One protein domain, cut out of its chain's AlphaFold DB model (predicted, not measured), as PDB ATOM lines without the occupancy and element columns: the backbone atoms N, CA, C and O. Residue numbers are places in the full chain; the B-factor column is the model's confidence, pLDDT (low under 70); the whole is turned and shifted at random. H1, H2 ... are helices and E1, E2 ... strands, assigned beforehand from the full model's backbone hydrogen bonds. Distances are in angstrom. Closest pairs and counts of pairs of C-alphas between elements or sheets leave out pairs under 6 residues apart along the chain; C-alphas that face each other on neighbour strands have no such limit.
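What this domain is: This is residues 34 to 110 of the 371 residues of the protein "MOSC domain-containing protein" of Mycolicibacterium litorale (UniProt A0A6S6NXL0). What shape does the domain make? Two small antiparallel sheets, the pair E1 and E5 and the three-stranded E2, E3, E4, lie on opposite sides of a small body, with helix H2 between them, packed on E5 and reaching E4 near its start. The short helix H1 lies before E2 and only just meets the far end of H2, while the long loop of residues 64 to 75 swings away from the body. What is it made of? The printed part has 77 residues with two named helices and five named strands, in the order E1 H1 E2 E3 E4 H2 E5; the class is mixed, and under half of the residues, 37, are in named elements. How large is it? It is compact, with a radius of gyration of the C-alphas of 12.3 A and spans of 35 by 28 by 22 A.

How they stand to each other: What pairs with the first strand? E1, residues 37 to 41, is the antiparallel neighbour of E5, residues 105 to 109, at 150 degrees, with N 38 and O 108 2.9 A apart, within hydrogen-bond range. How is the larger sheet built? E2, residues 60 to 63, E3, residues 76 to 79, and E4, residues 85 to 87, make a meander, each strand the antiparallel neighbour of the one before. N 60 and O 79 are 2.9 A apart across the hairpin E2 and E3, and N 78 and O 86 are 2.8 A apart across the hairpin E3 and E4, both within hydrogen-bond range. Where are the helices? H2, residues 91 to 101, only grazes this sheet with its residues 92 to 96; its closest C-alphas to E4 are Leu 93 and Val 86, 6.0 A apart, and to E5 Ser 98 and Val 105, 5.5 A apart. H1, residues 54 to 58, only just touches H2, with 3 pairs of C-alphas within 8 A, the closest being Ala 55 and Leu 101 at 7.1 A, and is not on the sheet E2 E3 E4. What do the helix backbones show? Each O i to N i+4 pair in H2 is within hydrogen-bond range; in H1 0 of 1 is, but 2 of 2 O i to N i+3 pairs are.

Where its parts are: Where does the first element begin? E1 begins at C-alpha 37, (145.375, 173.869, 100.478), and is 13.7 A long. Where are the other long elements? H2 begins at C-alpha 91, (142.967, 159.465, 97.873), and is 15.3 A long; E5 is 13.3 A long and ends at C-alpha 109, (149.501, 172.329, 99.531).

The domain as a whole: How far does it reach? The two C-alphas farthest apart, those of Gln 70 and Gly 102, are 35.8 A apart. Which links are long? The links E1 to H1 and E2 to E3 are long, 12 residues each. Is it whole and confident? The printed part has no cut, its mean pLDDT is 93.1, and no printed residue is under 70.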
ATOM      1  N   ASP A  34     145.684 179.473 106.898       94.69
ATOM      2  CA  ASP A  34     144.600 179.957 106.052       94.69
ATOM      3  C   ASP A  34     144.897 179.692 104.576       94.69
ATOM      4  O   ASP A  34     145.951 180.054 104.045       94.69
ATOM      5  N   ARG A  35     143.947 179.017 103.924       92.56
ATOM      6  CA  ARG A  35     143.986 178.584 102.526       92.56
ATOM      7  C   ARG A  35     145.323 177.923 102.172       92.56
ATOM      8  O   ARG A  35     145.840 178.121 101.080       92.56
ATOM      9  N   ALA A  36     145.875 177.118 103.080       92.19
ATOM     10  CA  ALA A  36     147.119 176.387 102.841       92.19
ATOM     11  C   ALA A  36     146.951 175.280 101.784       92.19
ATOM     12  O   ALA A  36     147.936 174.791 101.238       92.19
ATOM     13  N   ARG A  37     145.708 174.884 101.481       92.94
ATOM     14  CA  ARG A  37     145.375 173.869 100.478       92.94
ATOM     15  C   ARG A  37     144.435 174.402  99.403       92.94
ATOM     16  O   ARG A  37     143.547 175.211  99.686       92.94
ATOM     17  N   ALA A  38     144.565 173.900  98.179       93.56
ATOM     18  CA  ALA A  38     143.631 174.159  97.086       93.56
ATOM     19  C   ALA A  38     143.492 172.935  96.174       93.56
ATOM     20  O   ALA A  38     144.426 172.159  96.013       93.56
ATOM     21  N   PHE A  39     142.326 172.771  95.551       94.75
ATOM     22  CA  PHE A  39     142.155 171.766  94.506       94.75
ATOM     23  C   PHE A  39     142.489 172.345  93.132       94.75
ATOM     24  O   PHE A  39     142.189 173.508  92.846       94.75
ATOM     25  N   GLU A  40     143.051 171.516  92.263       94.56
ATOM     26  CA  GLU A  40     143.325 171.817  90.858       94.56
ATOM     27  C   GLU A  40     142.714 170.735  89.974       94.56
ATOM     28  O   GLU A  40     142.779 169.553  90.305       94.56
ATOM     29  N   ALA A  41     142.131 171.132  88.846       92.88
ATOM     30  CA  ALA A  41     141.605 170.206  87.857       92.88
ATOM     31  C   ALA A  41     142.743 169.485  87.123       92.88
ATOM     32  O   ALA A  41     143.739 170.093  86.721       92.88
ATOM     33  N   VAL A  42     142.572 168.189  86.895       92.56
ATOM     34  CA  VAL A  42     143.477 167.362  86.092       92.56
ATOM     35  C   VAL A  42     142.902 167.227  84.673       92.56
ATOM     36  O   VAL A  42     141.696 167.031  84.528       92.56
ATOM     37  N   PRO A  43     143.724 167.326  83.609       89.81
ATOM     38  CA  PRO A  43     145.167 167.598  83.606       89.81
ATOM     39  C   PRO A  43     145.527 169.089  83.538       89.81
ATOM     40  O   PRO A  43     146.707 169.419  83.586       89.81
ATOM     41  N   THR A  44     144.550 169.992  83.412       90.12
ATOM     42  CA  THR A  44     144.797 171.407  83.074       90.12
ATOM     43  C   THR A  44     145.606 172.169  84.122       90.12
ATOM     44  O   THR A  44     146.189 173.200  83.802       90.12
ATOM     45  N   GLY A  45     145.617 171.704  85.374       87.81
ATOM     46  CA  GLY A  45     146.194 172.420  86.510       87.81
ATOM     47  C   GLY A  45     145.402 173.665  86.907       87.81
ATOM     48  O   GLY A  45     145.833 174.415  87.778       87.81
ATOM     49  N   GLN A  46     144.235 173.895  86.295       87.88
ATOM     50  CA  GLN A  46     143.405 175.047  86.619       87.88
ATOM     51  C   GLN A  46     142.874 174.914  88.045       87.88
ATOM     52  O   GLN A  46     142.258 173.908  88.403       87.88
ATOM     53  N   ARG A  47     143.049 175.961  88.849       89.75
ATOM     54  CA  ARG A  47     142.551 175.986  90.223       89.75
ATOM     55  C   ARG A  47     141.028 175.864  90.276       89.75
ATOM     56  O   ARG A  47     140.300 176.568  89.576       89.75
ATOM     57  N   ILE A  48     140.541 175.003  91.162       90.81
ATOM     58  CA  ILE A  48     139.123 174.864  91.478       90.81
ATOM     59  C   ILE A  48     138.690 176.074  92.303       90.81
ATOM     60  O   ILE A  48     139.112 176.289  93.443       90.81
ATOM     61  N   THR A  49     137.802 176.872  91.720       87.62
ATOM     62  CA  THR A  49     137.183 178.013  92.390       87.62
ATOM     63  C   THR A  49     135.714 177.711  92.623       87.62
ATOM     64  O   THR A  49     135.027 177.201  91.734       87.62
ATOM     65  N   ALA A  50     135.184 178.082  93.786       87.56
ATOM     66  CA  ALA A  50     133.751 177.934  94.023       87.56
ATOM     67  C   ALA A  50     132.883 178.886  93.173       87.56
ATOM     68  O   ALA A  50     131.655 178.758  93.147       87.56
ATOM     69  N   LYS A  51     133.499 179.800  92.406       84.62
ATOM     70  CA  LYS A  51     132.793 180.582  91.386       84.62
ATOM     71  C   LYS A  51     132.218 179.651  90.323       84.62
ATOM     72  O   LYS A  51     131.037 179.779  89.999       84.62
ATOM     73  N   LYS A  52     133.035 178.713  89.835       87.44
ATOM     74  CA  LYS A  52     132.629 177.664  88.892       87.44
ATOM     75  C   LYS A  52     132.013 176.477  89.636       87.44
ATOM     76  O   LYS A  52     130.888 176.081  89.356       87.44
ATOM     77  N   TYR A  53     132.694 175.997  90.670       91.19
ATOM     78  CA  TYR A  53     132.359 174.780  91.406       91.19
ATOM     79  C   TYR A  53     131.716 175.090  92.760       91.19
ATOM     80  O   TYR A  53     132.284 174.842  93.822       91.19
ATOM     81  N   GLY A  54     130.516 175.672  92.727       90.62
ATOM     82  CA  GLY A  54     129.837 176.166  93.932       90.62
ATOM     83  C   GLY A  54     129.568 175.114  95.011       90.62
ATOM     84  O   GLY A  54     129.453 175.488  96.173       90.62
ATOM     85  N   ALA A  55     129.514 173.827  94.650       92.44
ATOM     86  CA  ALA A  55     129.333 172.722  95.591       92.44
ATOM     87  C   ALA A  55     130.444 172.647  96.654       92.44
ATOM     88  O   ALA A  55     130.175 172.223  97.774       92.44
ATOM     89  N   MET A  56     131.650 173.145  96.348       94.75
ATOM     90  CA  MET A  56     132.767 173.204  97.300       94.75
ATOM     91  C   MET A  56     132.431 173.989  98.569       94.75
ATOM     92  O   MET A  56     132.898 173.630  99.643       94.75
ATOM     93  N   LEU A  57     131.587 175.025  98.473       94.50
ATOM     94  CA  LEU A  57     131.176 175.823  99.634       94.50
ATOM     95  C   LEU A  57     130.318 175.041 100.634       94.50
ATOM     96  O   LEU A  57     130.102 175.524 101.743       94.50
ATOM     97  N   ASN A  58     129.812 173.871 100.242       95.19
ATOM     98  CA  ASN A  58     129.057 172.981 101.114       95.19
ATOM     99  C   ASN A  58     129.941 171.930 101.791       95.19
ATOM    100  O   ASN A  58     129.468 171.258 102.697       95.19
ATOM    101  N   CYS A  59     131.214 171.819 101.401       96.50
ATOM    102  CA  CYS A  59     132.200 171.064 102.162       96.50
ATOM    103  C   CYS A  59     132.778 171.959 103.262       96.50
ATOM    104  O   CYS A  59     133.107 173.121 102.998       96.50
ATOM    105  N   ARG A  60     132.954 171.429 104.472       96.56
ATOM    106  CA  ARG A  60     133.597 172.140 105.585       96.56
ATOM    107  C   ARG A  60     134.936 171.516 105.917       96.56
ATOM    108  O   ARG A  60     134.977 170.347 106.272       96.56
ATOM    109  N   ALA A  61     135.999 172.309 105.866       96.88
ATOM    110  CA  ALA A  61     137.331 171.894 106.276       96.88
ATOM    111  C   ALA A  61     137.697 172.511 107.630       96.88
ATOM    112  O   ALA A  61     137.471 173.702 107.859       96.88
ATOM    113  N   ARG A  62     138.306 171.710 108.502       96.88
ATOM    114  CA  ARG A  62     138.928 172.160 109.755       96.88
ATOM    115  C   ARG A  62     140.230 171.410 109.994       96.88
ATOM    116  O   ARG A  62     140.395 170.300 109.482       96.88
ATOM    117  N   TYR A  63     141.130 171.983 110.779       96.62
ATOM    118  CA  TYR A  63     142.323 171.256 111.198       96.62
ATOM    119  C   TYR A  63     142.017 170.314 112.372       96.62
ATOM    120  O   TYR A  63     141.135 170.575 113.194       96.62
ATOM    121  N   LEU A  64     142.736 169.190 112.449       95.06
ATOM    122  CA  LEU A  64     142.659 168.268 113.590       95.06
ATOM    123  C   LEU A  64     143.480 168.757 114.793       95.06
ATOM    124  O   LEU A  64     143.168 168.416 115.931       95.06
ATOM    125  N   SER A  65     144.495 169.579 114.539       93.94
ATOM    126  CA  SER A  65     145.318 170.280 115.526       93.94
ATOM    127  C   SER A  65     145.581 171.706 115.048       93.94
ATOM    128  O   SER A  65     145.579 171.972 113.850       93.94
ATOM    129  N   ALA A  66     145.795 172.649 115.966       91.88
ATOM    130  CA  ALA A  66     146.084 174.026 115.575       91.88
ATOM    131  C   ALA A  66     147.389 174.095 114.744       91.88
ATOM    132  O   ALA A  66     148.391 173.524 115.177       91.88
ATOM    133  N   PRO A  67     147.402 174.793 113.591       93.94
ATOM    134  CA  PRO A  67     148.628 175.074 112.848       93.94
ATOM    135  C   PRO A  67     149.666 175.817 113.701       93.94
ATOM    136  O   PRO A  67     149.306 176.720 114.462       93.94
ATOM    137  N   SER A  68     150.944 175.479 113.527       92.88
ATOM    138  CA  SER A  68     152.097 176.165 114.129       92.88
ATOM    139  C   SER A  68     153.162 176.471 113.071       92.88
ATOM    140  O   SER A  68     153.045 176.051 111.927       92.88
ATOM    141  N   GLU A  69     154.208 177.225 113.405       86.88
ATOM    142  CA  GLU A  69     155.287 177.475 112.436       86.88
ATOM    143  C   GLU A  69     156.039 176.192 112.051       86.88
ATOM    144  O   GLU A  69     156.515 176.063 110.926       86.88
ATOM    145  N   GLN A  70     156.123 175.230 112.974       89.81
ATOM    146  CA  GLN A  70     156.765 173.932 112.748       89.81
ATOM    147  C   GLN A  70     155.889 172.988 111.915       89.81
ATOM    148  O   GLN A  70     156.420 172.180 111.158       89.81
ATOM    149  N   ASP A  71     154.566 173.095 112.053       90.38
ATOM    150  CA  ASP A  71     153.585 172.375 111.241       90.38
ATOM    151  C   ASP A  71     152.488 173.351 110.775       90.38
ATOM    152  O   ASP A  71     151.451 173.499 111.433       90.38
ATOM    153  N   PRO A  72     152.720 174.082 109.668       85.94
ATOM    154  CA  PRO A  72     151.812 175.132 109.206       85.94
ATOM    155  C   PRO A  72     150.553 174.589 108.522       85.94
ATOM    156  O   PRO A  72     149.614 175.347 108.267       85.94
ATOM    157  N   ALA A  73     150.516 173.294 108.199       87.19
ATOM    158  CA  ALA A  73     149.399 172.668 107.508       87.19
ATOM    159  C   ALA A  73     149.126 171.247 108.038       87.19
ATOM    160  O   ALA A  73     149.158 170.296 107.246       87.19
ATOM    161  N   PRO A  74     148.757 171.103 109.329       92.81
ATOM    162  CA  PRO A  74     148.481 169.803 109.924       92.81
ATOM    163  C   PRO A  74     147.345 169.073 109.191       92.81
ATOM    164  O   PRO A  74     146.636 169.669 108.360       92.81
ATOM    165  N   PRO A  75     147.133 167.778 109.483       94.19
ATOM    166  CA  PRO A  75     146.029 167.023 108.916       94.19
ATOM    167  C   PRO A  75     144.681 167.721 109.127       94.19
ATOM    168  O   PRO A  75     144.371 168.230 110.208       94.19
ATOM    169  N   ILE A  76     143.871 167.721 108.073       96.56
ATOM    170  CA  ILE A  76     142.516 168.270 108.083       96.56
ATOM    171  C   ILE A  76     141.480 167.160 108.219       96.56
ATOM    172  O   ILE A  76     141.747 165.992 107.937       96.56
ATOM    173  N   GLU A  77     140.266 167.533 108.592       97.38
ATOM    174  CA  GLU A  77     139.078 166.765 108.242       97.38
ATOM    175  C   GLU A  77     138.140 167.616 107.393       97.38
ATOM    176  O   GLU A  77     138.049 168.836 107.570       97.38
ATOM    177  N   VAL A  78     137.459 166.954 106.464       97.88
ATOM    178  CA  VAL A  78     136.486 167.553 105.563       97.88
ATOM    179  C   VAL A  78     135.144 166.874 105.779       97.88
ATOM    180  O   VAL A  78     135.003 165.678 105.532       97.88
ATOM    181  N   THR A  79     134.156 167.644 106.227       97.44
ATOM    182  CA  THR A  79     132.748 167.246 106.193       97.44
ATOM    183  C   THR A  79     132.212 167.503 104.790       97.44
ATOM    184  O   THR A  79     132.258 168.636 104.303       97.44
ATOM    185  N   MET A  80     131.734 166.452 104.135       96.38
ATOM    186  CA  MET A  80     131.133 166.487 102.805       96.38
ATOM    187  C   MET A  80     129.664 166.949 102.878       96.38
ATOM    188  O   MET A  80     129.072 166.940 103.958       96.38
ATOM    189  N   PRO A  81     129.034 167.322 101.746       94.31
ATOM    190  CA  PRO A  81     127.645 167.793 101.740       94.31
ATOM    191  C   PRO A  81     126.603 166.754 102.180       94.31
ATOM    192  O   PRO A  81     125.472 167.127 102.465       94.31
ATOM    193  N   ASP A  82     126.956 165.466 102.197       93.81
ATOM    194  CA  ASP A  82     126.116 164.370 102.700       93.81
ATOM    195  C   ASP A  82     126.319 164.099 104.206       93.81
ATOM    196  O   ASP A  82     125.768 163.140 104.746       93.81
ATOM    197  N   GLY A  83     127.132 164.917 104.883       94.62
ATOM    198  CA  GLY A  83     127.483 164.774 106.295       94.62
ATOM    199  C   GLY A  83     128.607 163.773 106.577       94.62
ATOM    200  O   GLY A  83     129.067 163.689 107.718       94.62
ATOM    201  N   SER A  84     129.089 163.029 105.574       96.25
ATOM    202  CA  SER A  84     130.238 162.134 105.747       96.25
ATOM    203  C   SER A  84     131.524 162.923 106.015       96.25
ATOM    204  O   SER A  84     131.660 164.079 105.614       96.25
ATOM    205  N   VAL A  85     132.475 162.313 106.725       97.38
ATOM    206  CA  VAL A  85     133.735 162.964 107.112       97.38
ATOM    207  C   VAL A  85     134.914 162.178 106.567       97.38
ATOM    208  O   VAL A  85     135.054 160.991 106.859       97.38
ATOM    209  N   VAL A  86     135.794 162.866 105.843       97.12
ATOM    210  CA  VAL A  86     137.055 162.320 105.327       97.12
ATOM    211  C   VAL A  86     138.223 163.040 105.994       97.12
ATOM    212  O   VAL A  86     138.151 164.241 106.253       97.12
ATOM    213  N   ARG A  87     139.301 162.318 106.312       95.31
ATOM    214  CA  ARG A  87     140.480 162.872 106.995       95.31
ATOM    215  C   ARG A  87     141.720 162.855 106.112       95.31
ATOM    216  O   ARG A  87     141.915 161.943 105.308       95.31
ATOM    217  N   GLY A  88     142.573 163.845 106.351       89.31
ATOM    218  CA  GLY A  88     143.868 164.017 105.713       89.31
ATOM    219  C   GLY A  88     143.787 164.341 104.225       89.31
ATOM    220  O   GLY A  88     142.713 164.470 103.637       89.31
ATOM    221  N   ASP A  89     144.967 164.427 103.622       87.06
ATOM    222  CA  ASP A  89     145.155 164.618 102.185       87.06
ATOM    223  C   ASP A  89     145.111 163.243 101.484       87.06
ATOM    224  O   ASP A  89     146.094 162.789 100.908       87.06
ATOM    225  N   SER A  90     143.993 162.526 101.643       90.81
ATOM    226  CA  SER A  90     143.835 161.129 101.219       90.81
ATOM    227  C   SER A  90     143.285 160.981  99.796       90.81
ATOM    228  O   SER A  90     142.550 161.840  99.301       90.81
ATOM    229  N   ASP A  91     143.565 159.836  99.165       95.00
ATOM    230  CA  ASP A  91     142.967 159.465  97.873       95.00
ATOM    231  C   ASP A  91     141.434 159.419  97.949       95.00
ATOM    232  O   ASP A  91     140.754 159.775  96.987       95.00
ATOM    233  N   GLU A  92     140.875 159.062  99.112       96.69
ATOM    234  CA  GLU A  92     139.432 159.133  99.347       96.69
ATOM    235  C   GLU A  92     138.922 160.573  99.226       96.69
ATOM    236  O   GLU A  92     137.932 160.806  98.532       96.69
ATOM    237  N   LEU A  93     139.590 161.552  99.846       96.75
ATOM    238  CA  LEU A  93     139.176 162.953  99.750       96.75
ATOM    239  C   LEU A  93     139.203 163.432  98.293       96.75
ATOM    240  O   LEU A  93     138.264 164.086  97.835       96.75
ATOM    241  N   ILE A  94     140.257 163.079  97.555       97.00
ATOM    242  CA  ILE A  94     140.411 163.433  96.140       97.00
ATOM    243  C   ILE A  94     139.298 162.806  95.291       97.00
ATOM    244  O   ILE A  94     138.693 163.506  94.474       97.00
ATOM    245  N   ALA A  95     138.991 161.523  95.499       97.44
ATOM    246  CA  ALA A  95     137.924 160.825  94.787       97.44
ATOM    247  C   ALA A  95     136.551 161.449  95.078       97.44
ATOM    248  O   ALA A  95     135.831 161.823  94.156       97.44
ATOM    249  N   ARG A  96     136.231 161.676  96.357       97.44
ATOM    250  CA  ARG A  96     134.953 162.264  96.794       97.44
ATOM    251  C   ARG A  96     134.743 163.674  96.253       97.44
ATOM    252  O   ARG A  96     133.634 164.019  95.846       97.44
ATOM    253  N   VAL A  97     135.790 164.501  96.240       97.19
ATOM    254  CA  VAL A  97     135.717 165.841  95.641       97.19
ATOM    255  C   VAL A  97     135.606 165.740  94.121       97.19
ATOM    256  O   VAL A  97     134.819 166.477  93.536       97.19
ATOM    257  N   SER A  98     136.320 164.817  93.474       97.19
ATOM    258  CA  SER A  98     136.199 164.624  92.024       97.19
ATOM    259  C   SER A  98     134.770 164.249  91.619       97.19
ATOM    260  O   SER A  98     134.210 164.862  90.706       97.19
ATOM    261  N   ASP A  99     134.156 163.316  92.347       97.25
ATOM    262  CA  ASP A  99     132.772 162.885  92.137       97.25
ATOM    263  C   ASP A  99     131.781 164.029  92.375       97.25
ATOM    264  O   ASP A  99     130.895 164.269  91.555       97.25
ATOM    265  N   LEU A 100     131.969 164.797  93.456       96.19
ATOM    266  CA  LEU A 100     131.133 165.959  93.770       96.19
ATOM    267  C   LEU A 100     131.163 167.018  92.660       96.19
ATOM    268  O   LEU A 100     130.161 167.694  92.416       96.19
ATOM    269  N   LEU A 101     132.321 167.211  92.025       94.81
ATOM    270  CA  LEU A 101     132.523 168.261  91.029       94.81
ATOM    271  C   LEU A 101     132.313 167.797  89.585       94.81
ATOM    272  O   LEU A 101     132.240 168.645  88.693       94.81
ATOM    273  N   GLY A 102     132.240 166.486  89.346       95.56
ATOM    274  CA  GLY A 102     132.202 165.907  88.002       95.56
ATOM    275  C   GLY A 102     133.482 166.159  87.196       95.56
ATOM    276  O   GLY A 102     133.450 166.151  85.966       95.56
ATOM    277  N   VAL A 103     134.605 166.426  87.867       95.06
ATOM    278  CA  VAL A 103     135.914 166.674  87.249       95.06
ATOM    279  C   VAL A 103     137.000 166.058  88.115       95.06
ATOM    280  O   VAL A 103     136.953 166.165  89.334       95.06
ATOM    281  N   GLN A 104     137.993 165.432  87.490       96.94
ATOM    282  CA  GLN A 104     139.142 164.894  88.214       96.94
ATOM    283  C   GLN A 104     139.958 166.031  88.822       96.94
ATOM    284  O   GLN A 104     140.301 166.997  88.130       96.94
ATOM    285  N   VAL A 105     140.280 165.912  90.107       96.69
ATOM    286  CA  VAL A 105     141.073 166.908  90.826       96.69
ATOM    287  C   VAL A 105     142.310 166.301  91.468       96.69
ATOM    288  O   VAL A 105     142.431 165.095  91.637       96.69
ATOM    289  N   ARG A 106     143.231 167.171  91.861       95.19
ATOM    290  CA  ARG A 106     144.290 166.882  92.827       95.19
ATOM    291  C   ARG A 106     144.281 167.953  93.908       95.19
ATOM    292  O   ARG A 106     143.876 169.087  93.642       95.19
ATOM    293  N   LEU A 107     144.739 167.600  95.101       94.38
ATOM    294  CA  LEU A 107     144.935 168.539  96.198       94.38
ATOM    295  C   LEU A 107     146.384 169.023  96.189       94.38
ATOM    296  O   LEU A 107     147.310 168.216  96.140       94.38
ATOM    297  N   THR A 108     146.582 170.335  96.224       90.81
ATOM    298  CA  THR A 108     147.897 170.954  96.367       90.81
ATOM    299  C   THR A 108     147.985 171.667  97.706       90.81
ATOM    300  O   THR A 108     147.007 172.251  98.183       90.81
ATOM    301  N   ALA A 109     149.162 171.595  98.323       85.62
ATOM    302  CA  ALA A 109     149.501 172.329  99.531       85.62
ATOM    303  C   ALA A 109     150.495 173.446  99.191       85.62
ATOM    304  O   ALA A 109     151.331 173.303  98.296       85.62
ATOM    305  N   GLY A 110     150.407 174.555  99.912       75.19
ATOM    306  CA  GLY A 110     151.332 175.673  99.823       75.19
ATOM    307  C   GLY A 110     151.520 176.341 101.179       75.19
ATOM    308  O   GLY A 110     150.914 175.949 102.177       75.19
TER     309      GLY A 110